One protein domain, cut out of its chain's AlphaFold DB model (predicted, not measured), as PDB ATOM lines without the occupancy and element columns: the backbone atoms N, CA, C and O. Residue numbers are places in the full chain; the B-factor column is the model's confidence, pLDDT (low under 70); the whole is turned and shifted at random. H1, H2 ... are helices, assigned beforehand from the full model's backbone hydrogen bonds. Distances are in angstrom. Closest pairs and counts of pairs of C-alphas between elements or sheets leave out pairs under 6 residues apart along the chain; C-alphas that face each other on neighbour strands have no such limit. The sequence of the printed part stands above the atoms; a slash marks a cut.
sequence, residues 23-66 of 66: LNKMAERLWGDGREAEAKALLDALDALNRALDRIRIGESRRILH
ATOM      1  N   LEU A  23      20.708  21.931  66.770       91.62
ATOM      2  CA  LEU A  23      22.044  21.503  66.357       91.62
ATOM      3  C   LEU A  23      21.990  20.476  65.213       91.62
ATOM      4  O   LEU A  23      22.783  20.589  64.284       91.62
ATOM      5  N   ASN A  24      21.015  19.557  65.203       92.56
ATOM      6  CA  ASN A  24      20.806  18.631  64.079       92.56
ATOM      7  C   ASN A  24      20.550  19.382  62.770       92.56
ATOM      8  O   ASN A  24      21.245  19.151  61.786       92.56
ATOM      9  N   LYS A  25      19.637  20.360  62.780       94.50
ATOM     10  CA  LYS A  25      19.347  21.168  61.584       94.50
ATOM     11  C   LYS A  25      20.572  21.931  61.080       94.50
ATOM     12  O   LYS A  25      20.743  22.104  59.875       94.50
ATOM     13  N   MET A  26      21.422  22.414  61.988       92.56
ATOM     14  CA  MET A  26      22.680  23.064  61.611       92.56
ATOM     15  C   MET A  26      23.675  22.067  61.015       92.56
ATOM     16  O   MET A  26      24.297  22.382  60.004       92.56
ATOM     17  N   ALA A  27      23.797  20.869  61.594       92.88
ATOM     18  CA  ALA A  27      24.656  19.809  61.072       92.88
ATOM     19  C   ALA A  27      24.227  19.381  59.660       92.88
ATOM     20  O   ALA A  27      25.071  19.312  58.771       92.88
ATOM     21  N   GLU A  28      22.925  19.183  59.431       92.81
ATOM     22  CA  GLU A  28      22.360  18.858  58.113       92.81
ATOM     23  C   GLU A  28      22.679  19.941  57.074       92.81
ATOM     24  O   GLU A  28      23.114  19.640  55.962       92.81
ATOM     25  N   ARG A  29      22.529  21.218  57.451       94.00
ATOM     26  CA  ARG A  29      22.868  22.348  56.578       94.00
ATOM     27  C   ARG A  29      24.356  22.374  56.228       94.00
ATOM     28  O   ARG A  29      24.699  22.510  55.060       94.00
ATOM     29  N   LEU A  30      25.230  22.219  57.221       93.75
ATOM     30  CA  LEU A  30      26.680  22.215  57.010       93.75
ATOM     31  C   LEU A  30      27.139  21.033  56.156       93.75
ATOM     32  O   LEU A  30      28.083  21.183  55.384       93.75
ATOM     33  N   TRP A  31      26.455  19.891  56.257       86.94
ATOM     34  CA  TRP A  31      26.681  18.750  55.372       86.94
ATOM     35  C   TRP A  31      26.402  19.110  53.909       86.94
ATOM     36  O   TRP A  31      27.205  18.793  53.036       86.94
ATOM     37  N   GLY A  32      25.301  19.821  53.650       90.94
ATOM     38  CA  GLY A  32      24.955  20.319  52.314       90.94
ATOM     39  C   GLY A  32      25.904  21.402  51.784       90.94
ATOM     40  O   GLY A  32      26.152  21.458  50.584       90.94
ATOM     41  N   ASP A  33      26.473  22.221  52.673       94.19
ATOM     42  CA  ASP A  33      27.477  23.249  52.351       94.19
ATOM     43  C   ASP A  33      28.909  22.676  52.174       94.19
ATOM     44  O   ASP A  33      29.852  23.431  51.936       94.19
ATOM     45  N   GLY A  34      29.115  21.357  52.313       92.31
ATOM     46  CA  GLY A  34      30.440  20.722  52.213       92.31
ATOM     47  C   GLY A  34      31.371  21.016  53.399       92.31
ATOM     48  O   GLY A  34      32.575  20.765  53.337       92.31
ATOM     49  N   ARG A  35      30.830  21.538  54.506       95.44
ATOM     50  CA  ARG A  35      31.564  21.881  55.736       95.44
ATOM     51  C   ARG A  35      31.593  20.697  56.699       95.44
ATOM     52  O   ARG A  35      31.185  20.794  57.857       95.44
ATOM     53  N   GLU A  36      32.098  19.566  56.216       91.94
ATOM     54  CA  GLU A  36      32.055  18.280  56.923       91.94
ATOM     55  C   GLU A  36      32.745  18.317  58.296       91.94
ATOM     56  O   GLU A  36      32.265  17.703  59.247       91.94
ATOM     57  N   ALA A  37      33.840  19.072  58.438       93.38
ATOM     58  CA  ALA A  37      34.556  19.204  59.710       93.38
ATOM     59  C   ALA A  37      33.693  19.858  60.806       93.38
ATOM     60  O   ALA A  37      33.677  19.400  61.950       93.38
ATOM     61  N   GLU A  38      32.936  20.896  60.455       91.06
ATOM     62  CA  GLU A  38      32.046  21.585  61.392       91.06
ATOM     63  C   GLU A  38      30.777  20.786  61.654       91.06
ATOM     64  O   GLU A  38      30.315  20.714  62.792       91.06
ATOM     65  N   ALA A  39      30.250  20.120  60.625       93.12
ATOM     66  CA  ALA A  39      29.132  19.209  60.789       93.12
ATOM     67  C   ALA A  39      29.490  18.063  61.754       93.12
ATOM     68  O   ALA A  39      28.702  17.717  62.632       93.12
ATOM     69  N   LYS A  40      30.719  17.540  61.675       92.06
ATOM     70  CA  LYS A  40      31.232  16.514  62.590       92.06
ATOM     71  C   LYS A  40      31.399  17.025  64.022       92.06
ATOM     72  O   LYS A  40      31.041  16.309  64.954       92.06
ATOM     73  N   ALA A  41      31.879  18.256  64.206       94.25
ATOM     74  CA  ALA A  41      31.941  18.888  65.527       94.25
ATOM     75  C   ALA A  41      30.541  19.066  66.148       94.25
ATOM     76  O   ALA A  41      30.352  18.854  67.345       94.25
ATOM     77  N   LEU A  42      29.542  19.399  65.328       91.88
ATOM     78  CA  LEU A  42      28.147  19.477  65.757       91.88
ATOM     79  C   LEU A  42      27.573  18.115  66.150       91.88
ATOM     80  O   LEU A  42      26.893  18.028  67.171       91.88
ATOM     81  N   LEU A  43      27.864  17.057  65.391       91.88
ATOM     82  CA  LEU A  43      27.446  15.695  65.739       91.88
ATOM     83  C   LEU A  43      28.073  15.202  67.051       91.88
ATOM     84  O   LEU A  43      27.397  14.533  67.829       91.88
ATOM     85  N   ASP A  44      29.327  15.557  67.334       93.44
ATOM     86  CA  ASP A  44      29.975  15.232  68.613       93.44
ATOM     87  C   ASP A  44      29.280  15.937  69.794       93.44
ATOM     88  O   ASP A  44      28.913  15.306  70.790       93.44
ATOM     89  N   ALA A  45      28.969  17.230  69.637       92.88
ATOM     90  CA  ALA A  45      28.198  17.981  70.626       92.88
ATOM     91  C   ALA A  45      26.781  17.405  70.828       92.88
ATOM     92  O   ALA A  45      26.279  17.347  71.955       92.88
ATOM     93  N   LEU A  46      26.139  16.944  69.752       93.38
ATOM     94  CA  LEU A  46      24.843  16.264  69.790       93.38
ATOM     95  C   LEU A  46      24.898  14.939  70.556       93.38
ATOM     96  O   LEU A  46      23.999  14.664  71.353       93.38
ATOM     97  N   ASP A  47      25.936  14.127  70.351       94.00
ATOM     98  CA  ASP A  47      26.132  12.879  71.094       94.00
ATOM     99  C   ASP A  47      26.288  13.154  72.598       94.00
ATOM    100  O   ASP A  47      25.611  12.536  73.427       94.00
ATOM    101  N   ALA A  48      27.091  14.158  72.963       92.62
ATOM    102  CA  ALA A  48      27.267  14.570  74.354       92.62
ATOM    103  C   ALA A  48      25.945  15.016  75.009       92.62
ATOM    104  O   ALA A  48      25.651  14.629  76.147       92.62
ATOM    105  N   LEU A  49      25.119  15.783  74.290       90.38
ATOM    106  CA  LEU A  49      23.804  16.220  74.769       90.38
ATOM    107  C   LEU A  49      22.815  15.058  74.907       90.38
ATOM    108  O   LEU A  49      22.101  14.989  75.907       90.38
ATOM    109  N   ASN A  50      22.804  14.116  73.962       91.50
ATOM    110  CA  ASN A  50      21.973  12.916  74.054       91.50
ATOM    111  C   ASN A  50      22.338  12.066  75.276       91.50
ATOM    112  O   ASN A  50      21.450  11.640  76.014       91.50
ATOM    113  N   ARG A  51      23.634  11.891  75.568       91.88
ATOM    114  CA  ARG A  51      24.083  11.195  76.788       91.88
ATOM    115  C   ARG A  51      23.673  11.929  78.063       91.88
ATOM    116  O   ARG A  51      23.331  11.289  79.057       91.88
ATOM    117  N   ALA A  52      23.725  13.260  78.069       89.81
ATOM    118  CA  ALA A  52      23.279  14.053  79.213       89.81
ATOM    119  C   ALA A  52      21.765  13.903  79.447       89.81
ATOM    120  O   ALA A  52      21.336  13.699  80.583       89.81
ATOM    121  N   LEU A  53      20.972  13.937  78.375       89.50
ATOM    122  CA  LEU A  53      19.524  13.756  78.423       89.50
ATOM    123  C   LEU A  53      19.129  12.356  78.906       89.50
ATOM    124  O   LEU A  53      18.253  12.225  79.761       89.50
ATOM    125  N   ASP A  54      19.801  11.321  78.403       89.81
ATOM    126  CA  ASP A  54      19.582   9.934  78.815       89.81
ATOM    127  C   ASP A  54      19.828   9.744  80.322       89.81
ATOM    128  O   ASP A  54      18.991   9.190  81.033       89.81
ATOM    129  N   ARG A  55      20.901  10.336  80.862       87.62
ATOM    130  CA  ARG A  55      21.182  10.320  82.310       87.62
ATOM    131  C   ARG A  55      20.074  10.972  83.138       87.62
ATOM    132  O   ARG A  55      19.726  10.448  84.198       87.62
ATOM    133  N   ILE A  56      19.519  12.094  82.671       85.44
ATOM    134  CA  ILE A  56      18.396  12.775  83.336       85.44
ATOM    135  C   ILE A  56      17.151  11.879  83.303       85.44
ATOM    136  O   ILE A  56      16.527  11.665  84.343       85.44
ATOM    137  N   ARG A  57      16.839  11.291  82.140       83.31
ATOM    138  CA  ARG A  57      15.694  10.388  81.950       83.31
ATOM    139  C   ARG A  57      15.792   9.126  82.810       83.31
ATOM    140  O   ARG A  57      14.831   8.787  83.490       83.31
ATOM    141  N   ILE A  58      16.947   8.459  82.856       83.00
ATOM    142  CA  ILE A  58      17.161   7.266  83.695       83.00
ATOM    143  C   ILE A  58      17.044   7.607  85.185       83.00
ATOM    144  O   ILE A  58      16.433   6.851  85.946       83.00
ATOM    145  N   GLY A  59      17.623   8.734  85.615       77.94
ATOM    146  CA  GLY A  59      17.503   9.213  86.992       77.94
ATOM    147  C   GLY A  59      16.049   9.470  87.395       77.94
ATOM    148  O   GLY A  59      15.659   9.162  88.522       77.94
ATOM    149  N   GLU A  60      15.234   9.965  86.463       71.81
ATOM    150  CA  GLU A  60      13.800  10.150  86.660       71.81
ATOM    151  C   GLU A  60      13.041   8.811  86.700       71.81
ATOM    152  O   GLU A  60      12.313   8.567  87.661       71.81
ATOM    153  N   SER A  61      13.281   7.893  85.755       65.88
ATOM    154  CA  SER A  61      12.654   6.559  85.719       65.88
ATOM    155  C   SER A  61      12.894   5.748  86.997       65.88
ATOM    156  O   SER A  61      11.975   5.121  87.520       65.88
ATOM    157  N   ARG A  62      14.112   5.801  87.559       72.12
ATOM    158  CA  ARG A  62      14.431   5.148  88.844       72.12
ATOM    159  C   ARG A  62      13.655   5.737  90.021       72.12
ATOM    160  O   ARG A  62      13.416   5.035  90.995       72.12
ATOM    161  N   ARG A  63      13.263   7.011  89.949       64.50
ATOM    162  CA  ARG A  63      12.519   7.700  91.012       64.50
ATOM    163  C   ARG A  63      11.023   7.380  90.999       64.50
ATOM    164  O   ARG A  63      10.381   7.551  92.025       64.50
ATOM    165  N   ILE A  64      10.483   6.952  89.856       62.72
ATOM    166  CA  ILE A  64       9.066   6.582  89.690       62.72
ATOM    167  C   ILE A  64       8.810   5.133  90.147       62.72
ATOM    168  O   ILE A  64       7.705   4.811  90.569       62.72
ATOM    169  N   LEU A  65       9.827   4.267  90.097       64.38
ATOM    170  CA  LEU A  65       9.748   2.852  90.492       64.38
ATOM    171  C   LEU A  65       9.823   2.594  92.016       64.38
ATOM    172  O   LEU A  65       9.828   1.431  92.414       64.38
ATOM    173  N   HIS A  66       9.884   3.635  92.858       50.69
ATOM    174  CA  HIS A  66      10.027   3.536  94.320       50.69
ATOM    175  C   HIS A  66       8.865   4.170  95.087       50.69
ATOM    176  O   HIS A  66       8.399   5.257  94.674       50.69
TER     177      HIS A  66
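What this domain is: This is residues 23 to 66 of the 66 residues of an uncharacterized protein of Pseudomonas fluorescens (UniProt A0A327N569). One long helix, H2, makes the length of this model, and the short helix H1 folds back beside its first part, residues 36 to 46, as a lopsided helical hairpin. Beyond the hairpin, residues 47 to 66 stick out as a single long arm, of which 47 to 64 belong to H2. The printed part has 44 residues with two named helices, H1 then H2, and no named strand; the class is all helix. The whole is extended, with a radius of gyration of the C-alphas of 15.1 A, and its C-alphas span 50 by 14 by 7 A, a rod.

How they stand to each other: Begin with H2, residues 36 to 64, and look beside its residues 36 to 46, with which alone it touches H1, residues 23 to 32. The closest C-alphas of the two helices are those of Ala 27 and Ala 39, 4.5 A apart. The two helices form a hairpin, running opposite ways at a shallow tilt of 24 degrees. In H1 every O i to N i+4 pair is within hydrogen-bond range, and in H2 24 of 25 are.

Where its parts are: Find C-alpha 36 at (32.055, 18.280, 56.923); from there H2 runs 41.7 A to C-alpha 64 at (9.066, 6.582, 89.690). Then go back to C-alpha 23 at (22.044, 21.503, 66.357), where H1 begins; it reaches C-alpha 32 after 14.4 A. Between the helices, residues 33 to 35 make a tight link.

The domain as a whole: Look to Gly 34 and His 66 for the two C-alphas farthest apart, 49.9 A. The printed part has no cut, and it ends at residue 66, the chain's last residue. In the B-factor column you find a mean pLDDT of 86.9 for the printed part, with residue 61 and residues 63 to 66 under 70.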